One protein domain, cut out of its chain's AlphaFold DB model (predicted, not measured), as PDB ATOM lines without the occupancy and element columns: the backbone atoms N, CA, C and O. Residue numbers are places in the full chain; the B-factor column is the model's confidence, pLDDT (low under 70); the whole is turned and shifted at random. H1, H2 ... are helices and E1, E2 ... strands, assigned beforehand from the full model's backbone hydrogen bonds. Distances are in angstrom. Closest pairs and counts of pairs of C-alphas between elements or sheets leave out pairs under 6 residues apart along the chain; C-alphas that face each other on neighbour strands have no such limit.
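AT A GLANCE: This is residues 233 to 331 of the 357 residues of the protein "SLH domain-containing protein" of Paenibacillus nuruki (UniProt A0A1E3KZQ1). A strongly twisted sheet of four strands has H2 packed on one face and H1 on the opposite face, with the short H3 near H1. The long E2 and E3 hairpin reaches past the rest of the sheet as an arm, its tip at residues 296 to 298, and makes much of the length. The printed part has 99 residues, with three named helices and four named strands in the order H1 E1 H2 E2 E3 H3 E4. The sheet runs E2, E3, E1, E4, antiparallel throughout, and the class is mixed, helices and strands. The whole is compact by its radius of gyration of the C-alphas, 14.2 A, yet elongated, with spans of 45 by 29 by 23 A.

IN THESE COORDINATES: H1 is residues 236 to 244, 12.1 A long, with C-alpha 236 at (211.458, 187.017, 170.617). E1, residues 251 to 260, measures 27.0 A. H2, residues 270 to 281, measures 16.5 A. E2, residues 285 to 295, is 29.8 A long, and E3, residues 299 to 311, is 34.9 A long and bends by 54 degrees at residue 306. H3 is residues 312 to 316. E4, residues 325 to 329, ends with C-alpha 329 at (219.175, 185.619, 170.448).

HOW THE PARTS SIT: The E2 and E3 hairpin has N 291 and O 303 within hydrogen-bond range at 2.9 A. E3 and E1 are antiparallel, with N 254 and O 308 within hydrogen-bond range at 3.0 A. E1 and E4 are antiparallel at 146 degrees, with N 257 and O 327 at 2.9 A. The pairing is staggered: E1 pairs with E3 over residues 251 to 255 and with E4 over residues 255 to 259. H2 is on the sheet; the C-alphas of Gln 280 and Val 286 of E2 are its closest pair to that strand, 6.1 A. H1 is on the opposite face, at a height over the sheet of 8.9 A, and runs across the strands at 73 degrees to E4 on the local plane; its closest pair with E4 is the C-alphas of Val 238 and Gln 329, 5.8 A. H3 is on the sheet too, and is close to but not clearly touching H1, the closest C-alphas being those of Leu 242 and Ala 312, 6.6 A. E1, H2, E2 and E3, H3, E4 are split strand-helix-strand units, in each of which a helix comes between two strands of the sheet that are not neighbours, with E3 between E1 and E2 in the sheet and E1 between E3 and E4, and each crossover is right-handed. In H1, H2 and H3 every O i to N i+4 pair is within hydrogen-bond range.

THE WHOLE: The C-alphas farthest apart are those of Gly 247 and Asn 297, 45.1 A. The printed part has no cut, and no link is long. Mean pLDDT of the printed part is 85.6; residue 236 and residues 293 to 301 are under 70.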
ATOM      1  N   LEU A 233     218.681 194.899 168.588       86.88
ATOM      2  CA  LEU A 233     217.466 194.114 168.455       86.88
ATOM      3  C   LEU A 233     217.485 192.912 169.404       86.88
ATOM      4  O   LEU A 233     218.463 192.175 169.484       86.88
ATOM      5  N   TYR A 234     216.359 192.675 170.076       83.44
ATOM      6  CA  TYR A 234     216.131 191.476 170.882       83.44
ATOM      7  C   TYR A 234     215.149 190.553 170.176       83.44
ATOM      8  O   TYR A 234     213.982 190.901 169.969       83.44
ATOM      9  N   VAL A 235     215.630 189.362 169.841       80.12
ATOM     10  CA  VAL A 235     214.838 188.267 169.284       80.12
ATOM     11  C   VAL A 235     213.769 187.814 170.287       80.12
ATOM     12  O   VAL A 235     213.906 188.008 171.499       80.12
ATOM     13  N   SER A 236     212.658 187.245 169.801       69.88
ATOM     14  CA  SER A 236     211.458 187.017 170.617       69.88
ATOM     15  C   SER A 236     211.723 186.145 171.842       69.88
ATOM     16  O   SER A 236     211.160 186.416 172.905       69.88
ATOM     17  N   GLY A 237     212.613 185.156 171.719       78.56
ATOM     18  CA  GLY A 237     213.075 184.345 172.843       78.56
ATOM     19  C   GLY A 237     213.704 185.189 173.954       78.56
ATOM     20  O   GLY A 237     213.276 185.103 175.104       78.56
ATOM     21  N   VAL A 238     214.658 186.059 173.614       84.19
ATOM     22  CA  VAL A 238     215.358 186.918 174.585       84.19
ATOM     23  C   VAL A 238     214.402 187.928 175.212       84.19
ATOM     24  O   VAL A 238     214.408 188.098 176.427       84.19
ATOM     25  N   LYS A 239     213.509 188.534 174.418       82.81
ATOM     26  CA  LYS A 239     212.489 189.456 174.941       82.81
ATOM     27  C   LYS A 239     211.577 188.781 175.970       82.81
ATOM     28  O   LYS A 239     211.383 189.314 177.056       82.81
ATOM     29  N   LYS A 240     211.065 187.585 175.658       82.00
ATOM     30  CA  LYS A 240     210.235 186.807 176.591       82.00
ATOM     31  C   LYS A 240     210.992 186.448 177.869       82.00
ATOM     32  O   LYS A 240     210.401 186.483 178.941       82.00
ATOM     33  N   ALA A 241     212.274 186.105 177.762       82.56
ATOM     34  CA  ALA A 241     213.096 185.811 178.928       82.56
ATOM     35  C   ALA A 241     213.280 187.052 179.816       82.56
ATOM     36  O   ALA A 241     213.079 186.962 181.023       82.56
ATOM     37  N   LEU A 242     213.583 188.213 179.228       85.50
ATOM     38  CA  LEU A 242     213.686 189.474 179.970       85.50
ATOM     39  C   LEU A 242     212.387 189.810 180.718       85.50
ATOM     40  O   LEU A 242     212.446 190.231 181.870       85.50
ATOM     41  N   ASP A 243     211.229 189.566 180.098       86.56
ATOM     42  CA  ASP A 243     209.922 189.760 180.737       86.56
ATOM     43  C   ASP A 243     209.675 188.735 181.865       86.56
ATOM     44  O   ASP A 243     209.239 189.091 182.958       86.56
ATOM     45  N   GLN A 244     209.968 187.450 181.627       86.06
ATOM     46  CA  GLN A 244     209.726 186.360 182.583       86.06
ATOM     47  C   GLN A 244     210.616 186.437 183.832       86.06
ATOM     48  O   GLN A 244     210.195 186.041 184.922       86.06
ATOM     49  N   TYR A 245     211.852 186.907 183.675       85.56
ATOM     50  CA  TYR A 245     212.840 187.000 184.750       85.56
ATOM     51  C   TYR A 245     213.084 188.451 185.194       85.56
ATOM     52  O   TYR A 245     214.100 188.745 185.823       85.56
ATOM     53  N   ALA A 246     212.146 189.361 184.909       88.12
ATOM     54  CA  ALA A 246     212.224 190.752 185.334       88.12
ATOM     55  C   ALA A 246     212.427 190.869 186.860       88.12
ATOM     56  O   ALA A 246     211.725 190.236 187.648       88.12
ATOM     57  N   GLY A 247     213.406 191.679 187.272       84.75
ATOM     58  CA  GLY A 247     213.749 191.900 188.683       84.75
ATOM     59  C   GLY A 247     214.500 190.750 189.366       84.75
ATOM     60  O   GLY A 247     214.805 190.861 190.551       84.75
ATOM     61  N   LYS A 248     214.813 189.661 188.652       88.44
ATOM     62  CA  LYS A 248     215.648 188.573 189.172       88.44
ATOM     63  C   LYS A 248     217.114 188.814 188.828       88.44
ATOM     64  O   LYS A 248     217.432 189.241 187.718       88.44
ATOM     65  N   ASP A 249     217.998 188.487 189.766       90.19
ATOM     66  CA  ASP A 249     219.444 188.501 189.540       90.19
ATOM     67  C   ASP A 249     219.862 187.229 188.794       90.19
ATOM     68  O   ASP A 249     220.185 186.199 189.385       90.19
ATOM     69  N   VAL A 250     219.737 187.274 187.467       90.69
ATOM     70  CA  VAL A 250     220.093 186.178 186.562       90.69
ATOM     71  C   VAL A 250     220.961 186.691 185.420       90.69
ATOM     72  O   VAL A 250     220.841 187.838 184.978       90.69
ATOM     73  N   LYS A 251     221.814 185.807 184.897       92.12
ATOM     74  CA  LYS A 251     222.570 186.046 183.666       92.12
ATOM     75  C   LYS A 251     221.913 185.334 182.492       92.12
ATOM     76  O   LYS A 251     221.494 184.185 182.613       92.12
ATOM     77  N   TYR A 252     221.886 185.996 181.348       92.44
ATOM     78  CA  TYR A 252     221.407 185.464 180.081       92.44
ATOM     79  C   TYR A 252     222.610 185.035 179.249       92.44
ATOM     80  O   TYR A 252     223.509 185.841 179.013       92.44
ATOM     81  N   PHE A 253     222.622 183.777 178.812       94.12
ATOM     82  CA  PHE A 253     223.592 183.266 177.856       94.12
ATOM     83  C   PHE A 253     223.022 183.408 176.446       94.12
ATOM     84  O   PHE A 253     222.123 182.667 176.050       94.12
ATOM     85  N   VAL A 254     223.516 184.397 175.707       92.81
ATOM     86  CA  VAL A 254     222.968 184.816 174.410       92.81
ATOM     87  C   VAL A 254     224.026 184.751 173.317       92.81
ATOM     88  O   VAL A 254     225.215 184.907 173.581       92.81
ATOM     89  N   ALA A 255     223.588 184.532 172.081       93.19
ATOM     90  CA  ALA A 255     224.358 184.827 170.884       93.19
ATOM     91  C   ALA A 255     224.198 186.305 170.504       93.19
ATOM     92  O   ALA A 255     223.127 186.887 170.706       93.19
ATOM     93  N   ILE A 256     225.261 186.877 169.942       94.56
ATOM     94  CA  ILE A 256     225.298 188.222 169.373       94.56
ATOM     95  C   ILE A 256     225.570 188.089 167.877       94.56
ATOM     96  O   ILE A 256     226.680 187.741 167.478       94.56
ATOM     97  N   ASP A 257     224.579 188.413 167.057       89.00
ATOM     98  CA  ASP A 257     224.785 188.565 165.622       89.00
ATOM     99  C   ASP A 257     225.180 190.017 165.347       89.00
ATOM    100  O   ASP A 257     224.462 190.948 165.733       89.00
ATOM    101  N   LEU A 258     226.326 190.212 164.692       88.50
ATOM    102  CA  LEU A 258     226.817 191.534 164.313       88.50
ATOM    103  C   LEU A 258     226.531 191.815 162.847       88.50
ATOM    104  O   LEU A 258     226.692 190.951 161.984       88.50
ATOM    105  N   PHE A 259     226.171 193.060 162.564       89.00
ATOM    106  CA  PHE A 259     225.873 193.531 161.222       89.00
ATOM    107  C   PHE A 259     226.658 194.801 160.927       89.00
ATOM    108  O   PHE A 259     226.813 195.647 161.800       89.00
ATOM    109  N   SER A 260     227.100 194.975 159.685       86.44
ATOM    110  CA  SER A 260     227.563 196.266 159.177       86.44
ATOM    111  C   SER A 260     226.717 196.651 157.976       86.44
ATOM    112  O   SER A 260     226.590 195.886 157.020       86.44
ATOM    113  N   ASN A 261     226.089 197.823 158.042       79.50
ATOM    114  CA  ASN A 261     225.171 198.337 157.026       79.50
ATOM    115  C   ASN A 261     224.077 197.317 156.657       79.50
ATOM    116  O   ASN A 261     223.793 197.085 155.481       79.50
ATOM    117  N   GLY A 262     223.511 196.647 157.666       73.62
ATOM    118  CA  GLY A 262     222.478 195.625 157.484       73.62
ATOM    119  C   GLY A 262     222.969 194.305 156.870       73.62
ATOM    120  O   GLY A 262     222.151 193.467 156.500       73.62
ATOM    121  N   THR A 263     224.285 194.099 156.751       79.50
ATOM    122  CA  THR A 263     224.883 192.843 156.273       79.50
ATOM    123  C   THR A 263     225.501 192.081 157.447       79.50
ATOM    124  O   THR A 263     226.282 192.690 158.178       79.50
ATOM    125  N   PRO A 264     225.184 190.786 157.648       79.75
ATOM    126  CA  PRO A 264     225.794 189.983 158.707       79.75
ATOM    127  C   PRO A 264     227.318 189.921 158.562       79.75
ATOM    128  O   PRO A 264     227.833 189.810 157.450       79.75
ATOM    129  N   LEU A 265     228.026 189.972 159.687       79.81
ATOM    130  CA  LEU A 265     229.476 189.821 159.746       79.81
ATOM    131  C   LEU A 265     229.864 188.401 160.166       79.81
ATOM    132  O   LEU A 265     229.236 187.797 161.032       79.81
ATOM    133  N   GLU A 266     230.943 187.888 159.576       80.06
ATOM    134  CA  GLU A 266     231.478 186.567 159.907       80.06
ATOM    135  C   GLU A 266     232.135 186.549 161.291       80.06
ATOM    136  O   GLU A 266     232.974 187.394 161.597       80.06
ATOM    137  N   THR A 267     231.844 185.526 162.100       80.25
ATOM    138  CA  THR A 267     232.309 185.413 163.501       80.25
ATOM    139  C   THR A 267     233.825 185.580 163.671       80.25
ATOM    140  O   THR A 267     234.295 186.113 164.676       80.25
ATOM    141  N   HIS A 268     234.618 185.124 162.699       79.50
ATOM    142  CA  HIS A 268     236.080 185.193 162.748       79.50
ATOM    143  C   HIS A 268     236.681 186.377 161.979       79.50
ATOM    144  O   HIS A 268     237.907 186.449 161.861       79.50
ATOM    145  N   SER A 269     235.864 187.303 161.467       81.62
ATOM    146  CA  SER A 269     236.360 188.478 160.749       81.62
ATOM    147  C   SER A 269     237.163 189.411 161.667       81.62
ATOM    148  O   SER A 269     237.048 189.372 162.897       81.62
ATOM    149  N   LYS A 270     238.005 190.268 161.076       87.44
ATOM    150  CA  LYS A 270     238.812 191.233 161.845       87.44
ATOM    151  C   LYS A 270     237.928 192.247 162.574       87.44
ATOM    152  O   LYS A 270     238.249 192.636 163.692       87.44
ATOM    153  N   GLU A 271     236.822 192.633 161.947       87.00
ATOM    154  CA  GLU A 271     235.803 193.546 162.459       87.00
ATOM    155  C   GLU A 271     235.139 192.962 163.709       87.00
ATOM    156  O   GLU A 271     235.151 193.599 164.762       87.00
ATOM    157  N   VAL A 272     234.661 191.713 163.635       87.88
ATOM    158  CA  VAL A 272     234.038 191.036 164.780       87.88
ATOM    159  C   VAL A 272     235.041 190.828 165.912       87.88
ATOM    160  O   VAL A 272     234.723 191.089 167.067       87.88
ATOM    161  N   GLN A 273     236.283 190.434 165.615       88.19
ATOM    162  CA  GLN A 273     237.313 190.281 166.648       88.19
ATOM    163  C   GLN A 273     237.670 191.604 167.341       88.19
ATOM    164  O   GLN A 273     237.925 191.616 168.548       88.19
ATOM    165  N   ALA A 274     237.719 192.711 166.596       90.38
ATOM    166  CA  ALA A 274     237.948 194.034 167.167       90.38
ATOM    167  C   ALA A 274     236.779 194.455 168.067       90.38
ATOM    168  O   ALA A 274     237.006 194.946 169.173       90.38
ATOM    169  N   GLU A 275     235.547 194.195 167.630       95.88
ATOM    170  CA  GLU A 275     234.350 194.534 168.392       95.88
ATOM    171  C   GLU A 275     234.208 193.689 169.663       95.88
ATOM    172  O   GLU A 275     233.972 194.228 170.742       95.88
ATOM    173  N   VAL A 276     234.481 192.383 169.594       93.00
ATOM    174  CA  VAL A 276     234.536 191.506 170.776       93.00
ATOM    175  C   VAL A 276     235.547 192.036 171.800       93.00
ATOM    176  O   VAL A 276     235.220 192.134 172.982       93.00
ATOM    177  N   LYS A 277     236.748 192.454 171.368       93.50
ATOM    178  CA  LYS A 277     237.754 193.057 172.265       93.50
ATOM    179  C   LYS A 277     237.278 194.372 172.881       93.50
ATOM    180  O   LYS A 277     237.531 194.616 174.060       93.50
ATOM    181  N   ARG A 278     236.589 195.219 172.107       97.44
ATOM    182  CA  ARG A 278     236.001 196.470 172.607       97.44
ATOM    183  C   ARG A 278     234.969 196.183 173.698       97.44
ATOM    184  O   ARG A 278     235.043 196.783 174.766       97.44
ATOM    185  N   LEU A 279     234.056 195.239 173.460       96.25
ATOM    186  CA  LEU A 279     233.028 194.839 174.426       96.25
ATOM    187  C   LEU A 279     233.635 194.238 175.702       96.25
ATOM    188  O   LEU A 279     233.219 194.601 176.801       96.25
ATOM    189  N   GLN A 280     234.671 193.406 175.577       94.69
ATOM    190  CA  GLN A 280     235.439 192.908 176.725       94.69
ATOM    191  C   GLN A 280     236.084 194.055 177.522       94.69
ATOM    192  O   GLN A 280     236.007 194.076 178.749       94.69
ATOM    193  N   GLY A 281     236.648 195.061 176.842       95.38
ATOM    194  CA  GLY A 281     237.180 196.277 177.472       95.38
ATOM    195  C   GLY A 281     236.123 197.139 178.181       95.38
ATOM    196  O   GLY A 281     236.458 197.917 179.070       95.38
ATOM    197  N   LEU A 282     234.844 196.972 177.832       95.38
ATOM    198  CA  LEU A 282     233.692 197.574 178.512       95.38
ATOM    199  C   LEU A 282     233.132 196.695 179.644       95.38
ATOM    200  O   LEU A 282     232.067 197.004 180.180       95.38
ATOM    201  N   ASN A 283     233.861 195.643 180.031       94.50
ATOM    202  CA  ASN A 283     233.505 194.706 181.093       94.50
ATOM    203  C   ASN A 283     232.265 193.843 180.778       94.50
ATOM    204  O   ASN A 283     231.576 193.381 181.690       94.50
ATOM    205  N   TYR A 284     231.970 193.622 179.491       96.31
ATOM    206  CA  TYR A 284     231.024 192.589 179.075       96.31
ATOM    207  C   TYR A 284     231.727 191.229 178.997       96.31
ATOM    208  O   TYR A 284     232.815 191.110 178.433       96.31
ATOM    209  N   ASP A 285     231.077 190.188 179.514       94.62
ATOM    210  CA  ASP A 285     231.540 188.804 179.380       94.62
ATOM    211  C   ASP A 285     231.138 188.269 177.998       94.62
ATOM    212  O   ASP A 285     230.106 187.616 177.849       94.62
ATOM    213  N   VAL A 286     231.914 188.641 176.975       93.94
ATOM    214  CA  VAL A 286     231.711 188.261 175.566       93.94
ATOM    215  C   VAL A 286     232.853 187.364 175.110       93.94
ATOM    216  O   VAL A 286     234.023 187.693 175.303       93.94
ATOM    217  N   ASN A 287     232.525 186.247 174.468       89.69
ATOM    218  CA  ASN A 287     233.473 185.239 173.993       89.69
ATOM    219  C   ASN A 287     232.977 184.587 172.699       89.69
ATOM    220  O   ASN A 287     231.808 184.698 172.348       89.69
ATOM    221  N   VAL A 288     233.836 183.838 172.009       85.62
ATOM    222  CA  VAL A 288     233.399 182.964 170.910       85.62
ATOM    223  C   VAL A 288     233.054 181.591 171.481       85.62
ATOM    224  O   VAL A 288     233.906 180.945 172.090       85.62
ATOM    225  N   ALA A 289     231.817 181.146 171.279       82.31
ATOM    226  CA  ALA A 289     231.357 179.818 171.671       82.31
ATOM    227  C   ALA A 289     231.191 178.915 170.446       82.31
ATOM    228  O   ALA A 289     231.169 179.378 169.303       82.31
ATOM    229  N   LYS A 290     231.080 177.610 170.701       82.19
ATOM    230  CA  LYS A 290     230.770 176.600 169.692       82.19
ATOM    231  C   LYS A 290     229.352 176.097 169.886       82.19
ATOM    232  O   LYS A 290     228.923 175.843 171.008       82.19
ATOM    233  N   ALA A 291     228.674 175.902 168.775       75.69
ATOM    234  CA  ALA A 291     227.497 175.068 168.664       75.69
ATOM    235  C   ALA A 291     227.739 174.103 167.505       75.69
ATOM    236  O   ALA A 291     228.744 174.200 166.802       75.69
ATOM    237  N   TRP A 292     226.837 173.161 167.301       77.69
ATOM    238  CA  TRP A 292     226.919 172.266 166.158       77.69
ATOM    239  C   TRP A 292     225.654 172.392 165.332       77.69
ATOM    240  O   TRP A 292     224.568 172.587 165.869       77.69
ATOM    241  N   THR A 293     225.789 172.279 164.020       67.69
ATOM    242  CA  THR A 293     224.679 172.226 163.070       67.69
ATOM    243  C   THR A 293     224.814 170.992 162.184       67.69
ATOM    244  O   THR A 293     225.811 170.274 162.257       67.69
ATOM    245  N   TYR A 294     223.799 170.704 161.377       63.94
ATOM    246  CA  TYR A 294     223.867 169.634 160.388       63.94
ATOM    247  C   TYR A 294     224.284 170.197 159.031       63.94
ATOM    248  O   TYR A 294     223.586 171.037 158.465       63.94
ATOM    249  N   GLU A 295     225.374 169.677 158.471       57.09
ATOM    250  CA  GLU A 295     225.775 169.943 157.089       57.09
ATOM    251  C   GLU A 295     225.741 168.666 156.239       57.09
ATOM    252  O   GLU A 295     225.950 167.546 156.719       57.09
ATOM    253  N   GLY A 296     225.464 168.835 154.942       55.75
ATOM    254  CA  GLY A 296     225.455 167.745 153.965       55.75
ATOM    255  C   GLY A 296     224.540 166.578 154.359       55.75
ATOM    256  O   GLY A 296     223.333 166.745 154.529       55.75
ATOM    257  N   ASN A 297     225.124 165.384 154.485       50.19
ATOM    258  CA  ASN A 297     224.435 164.128 154.809       50.19
ATOM    259  C   ASN A 297     224.208 163.949 156.326       50.19
ATOM    260  O   ASN A 297     224.527 162.892 156.865       50.19
ATOM    261  N   ALA A 298     223.670 164.964 157.013       53.78
ATOM    262  CA  ALA A 298     223.423 164.934 158.464       53.78
ATOM    263  C   ALA A 298     224.691 164.848 159.330       53.78
ATOM    264  O   ALA A 298     224.656 164.366 160.465       53.78
ATOM    265  N   GLN A 299     225.829 165.306 158.810       58.34
ATOM    266  CA  GLN A 299     227.041 165.357 159.608       58.34
ATOM    267  C   GLN A 299     226.926 166.513 160.598       58.34
ATOM    268  O   GLN A 299     226.633 167.640 160.197       58.34
ATOM    269  N   LYS A 300     227.154 166.235 161.886       69.81
ATOM    270  CA  LYS A 300     227.319 167.296 162.879       69.81
ATOM    271  C   LYS A 300     228.611 168.035 162.567       69.81
ATOM    272  O   LYS A 300     229.687 167.437 162.599       69.81
ATOM    273  N   VAL A 301     228.476 169.307 162.232       67.62
ATOM    274  CA  VAL A 301     229.583 170.215 161.974       67.62
ATOM    275  C   VAL A 301     229.510 171.323 163.004       67.62
ATOM    276  O   VAL A 301     228.477 171.977 163.167       67.62
ATOM    277  N   ASP A 302     230.607 171.498 163.730       79.81
ATOM    278  CA  ASP A 302     230.743 172.596 164.671       79.81
ATOM    279  C   ASP A 302     230.782 173.917 163.906       79.81
ATOM    280  O   ASP A 302     231.527 174.072 162.939       79.81
ATOM    281  N   TYR A 303     230.032 174.893 164.393       77.62
ATOM    282  CA  TYR A 303     230.165 176.280 163.997       77.62
ATOM    283  C   TYR A 303     230.392 177.139 165.236       77.62
ATOM    284  O   TYR A 303     230.051 176.779 166.365       77.62
ATOM    285  N   THR A 304     231.001 178.293 165.024       82.06
ATOM    286  CA  THR A 304     231.274 179.253 166.087       82.06
ATOM    287  C   THR A 304     230.390 180.471 165.946       82.06
ATOM    288  O   THR A 304     230.109 180.903 164.829       82.06
ATOM    289  N   TYR A 305     230.043 181.069 167.074       86.81
ATOM    290  CA  TYR A 305     229.277 182.305 167.132       86.81
ATOM    291  C   TYR A 305     229.785 183.183 168.279       86.81
ATOM    292  O   TYR A 305     230.419 182.692 169.221       86.81
ATOM    293  N   VAL A 306     229.518 184.488 168.210       90.31
ATOM    294  CA  VAL A 306     229.797 185.396 169.327       90.31
ATOM    295  C   VAL A 306     228.739 185.176 170.400       90.31
ATOM    296  O   VAL A 306     227.544 185.238 170.135       90.31
ATOM    297  N   SER A 307     229.181 184.909 171.619       92.62
ATOM    298  CA  SER A 307     228.354 184.597 172.779       92.62
ATOM    299  C   SER A 307     228.615 185.580 173.910       92.62
ATOM    300  O   SER A 307     229.719 186.114 174.014       92.62
ATOM    301  N   ALA A 308     227.630 185.797 174.775       94.38
ATOM    302  CA  ALA A 308     227.804 186.628 175.952       94.38
ATOM    303  C   ALA A 308     226.991 186.150 177.155       94.38
ATOM    304  O   ALA A 308     225.888 185.624 176.994       94.38
ATOM    305  N   TYR A 309     227.528 186.389 178.353       94.38
ATOM    306  CA  TYR A 309     226.806 186.302 179.620       94.38
ATOM    307  C   TYR A 309     226.481 187.711 180.106       94.38
ATOM    308  O   TYR A 309     227.349 188.424 180.607       94.38
ATOM    309  N   LEU A 310     225.223 188.116 179.962       95.12
ATOM    310  CA  LEU A 310     224.790 189.483 180.253       95.12
ATOM    311  C   LEU A 310     223.716 189.496 181.334       95.12
ATOM    312  O   LEU A 310     222.870 188.607 181.377       95.12
ATOM    313  N   THR A 311     223.722 190.501 182.205       95.00
ATOM    314  CA  THR A 311     222.577 190.784 183.087       95.00
ATOM    315  C   THR A 311     221.446 191.464 182.307       95.00
ATOM    316  O   THR A 311     221.648 191.958 181.194       95.00
ATOM    317  N   ALA A 312     220.244 191.534 182.890       92.69
ATOM    318  CA  ALA A 312     219.139 192.292 182.293       92.69
ATOM    319  C   ALA A 312     219.501 193.775 182.084       92.69
ATOM    320  O   ALA A 312     219.176 194.341 181.043       92.69
ATOM    321  N   ASP A 313     220.217 194.375 183.041       93.56
ATOM    322  CA  ASP A 313     220.693 195.760 182.958       93.56
ATOM    323  C   ASP A 313     221.703 195.950 181.816       93.56
ATOM    324  O   ASP A 313     221.584 196.882 181.024       93.56
ATOM    325  N   GLN A 314     222.644 195.015 181.661       95.31
ATOM    326  CA  GLN A 314     223.626 195.042 180.577       95.31
ATOM    327  C   GLN A 314     223.001 194.877 179.191       95.31
ATOM    328  O   GLN A 314     223.501 195.480 178.243       95.31
ATOM    329  N   LEU A 315     221.937 194.075 179.067       93.12
ATOM    330  CA  LEU A 315     221.144 194.004 177.842       93.12
ATOM    331  C   LEU A 315     220.434 195.349 177.621       93.12
ATOM    332  O   LEU A 315     220.695 196.024 176.637       93.12
ATOM    333  N   GLN A 316     219.614 195.816 178.563       90.94
ATOM    334  CA  GLN A 316     218.828 197.051 178.396       90.94
ATOM    335  C   GLN A 316     219.677 198.306 178.128       90.94
ATOM    336  O   GLN A 316     219.253 199.171 177.362       90.94
ATOM    337  N   HIS A 317     220.879 198.380 178.701       93.00
ATOM    338  CA  HIS A 317     221.820 199.492 178.557       93.00
ATOM    339  C   HIS A 317     223.068 199.103 177.747       93.00
ATOM    340  O   HIS A 317     224.175 199.584 178.013       93.00
ATOM    341  N   PHE A 318     222.908 198.211 176.763       96.25
ATOM    342  CA  PHE A 318     224.010 197.752 175.925       96.25
ATOM    343  C   PHE A 318     224.692 198.914 175.181       96.25
ATOM    344  O   PHE A 318     224.052 199.682 174.460       96.25
ATOM    345  N   LYS A 319     226.016 199.037 175.332       95.06
ATOM    346  CA  LYS A 319     226.834 200.097 174.722       95.06
ATOM    347  C   LYS A 319     227.192 199.764 173.271       95.06
ATOM    348  O   LYS A 319     228.348 199.455 172.958       95.06
ATOM    349  N   ALA A 320     226.192 199.840 172.398       93.31
ATOM    350  CA  ALA A 320     226.342 199.624 170.963       93.31
ATOM    351  C   ALA A 320     227.352 200.601 170.334       93.31
ATOM    352  O   ALA A 320     227.323 201.803 170.602       93.31
ATOM    353  N   ASP A 321     228.237 200.079 169.486       93.69
ATOM    354  CA  ASP A 321     229.054 200.902 168.589       93.69
ATOM    355  C   ASP A 321     228.218 201.398 167.399       93.69
ATOM    356  O   ASP A 321     227.414 200.651 166.839       93.69
ATOM    357  N   THR A 322     228.431 202.642 166.971       93.06
ATOM    358  CA  THR A 322     227.692 203.257 165.857       93.06
ATOM    359  C   THR A 322     228.046 202.692 164.483       93.06
ATOM    360  O   THR A 322     227.408 203.068 163.506       93.06
ATOM    361  N   ASN A 323     229.063 201.833 164.377       89.94
ATOM    362  CA  ASN A 323     229.467 201.179 163.131       89.94
ATOM    363  C   ASN A 323     228.794 199.816 162.909       89.94
ATOM    364  O   ASN A 323     228.884 199.278 161.803       89.94
ATOM    365  N   TYR A 324     228.118 199.268 163.927       93.69
ATOM    366  CA  TYR A 324     227.534 197.927 163.872       93.69
ATOM    367  C   TYR A 324     226.088 197.892 164.357       93.69
ATOM    368  O   TYR A 324     225.708 198.641 165.251       93.69
ATOM    369  N   GLY A 325     225.280 197.014 163.770       89.38
ATOM    370  CA  GLY A 325     223.992 196.592 164.320       89.38
ATOM    371  C   GLY A 325     224.152 195.305 165.127       89.38
ATOM    372  O   GLY A 325     225.020 194.488 164.811       89.38
ATOM    373  N   TYR A 326     223.314 195.112 166.145       93.94
ATOM    374  CA  TYR A 326     223.390 193.966 167.058       93.94
ATOM    375  C   TYR A 326     222.038 193.271 167.161       93.94
ATOM    376  O   TYR A 326     221.035 193.922 167.453       93.94
ATOM    377  N   ALA A 327     222.001 191.952 166.985       89.75
ATOM    378  CA  ALA A 327     220.839 191.146 167.344       89.75
ATOM    379  C   ALA A 327     221.205 190.131 168.431       89.75
ATOM    380  O   ALA A 327     222.171 189.385 168.302       89.75
ATOM    381  N   PHE A 328     220.417 190.107 169.502       91.81
ATOM    382  CA  PHE A 328     220.575 189.177 170.614       91.81
ATOM    383  C   PHE A 328     219.540 188.066 170.530       91.81
ATOM    384  O   PHE A 328     218.335 188.340 170.539       91.81
ATOM    385  N   GLN A 329     220.009 186.820 170.516       86.50
ATOM    386  CA  GLN A 329     219.175 185.619 170.448       86.50
ATOM    387  C   GLN A 329     219.699 184.501 171.352       86.50
ATOM    388  O   GLN A 329     220.836 184.544 171.812       86.50
ATOM    389  N   PHE A 330     218.885 183.476 171.605       85.31
ATOM    390  CA  PHE A 330     219.378 182.253 172.238       85.31
ATOM    391  C   PHE A 330     219.949 181.321 171.173       85.31
ATOM    392  O   PHE A 330     219.274 181.004 170.195       85.31
ATOM    393  N   ALA A 331     221.194 180.885 171.365       78.75
ATOM    394  CA  ALA A 331     221.814 179.920 170.473       78.75
ATOM    395  C   ALA A 331     221.147 178.547 170.622       78.75
ATOM    396  O   ALA A 331     220.806 178.115 171.726       78.75
TER     397      ALA A 331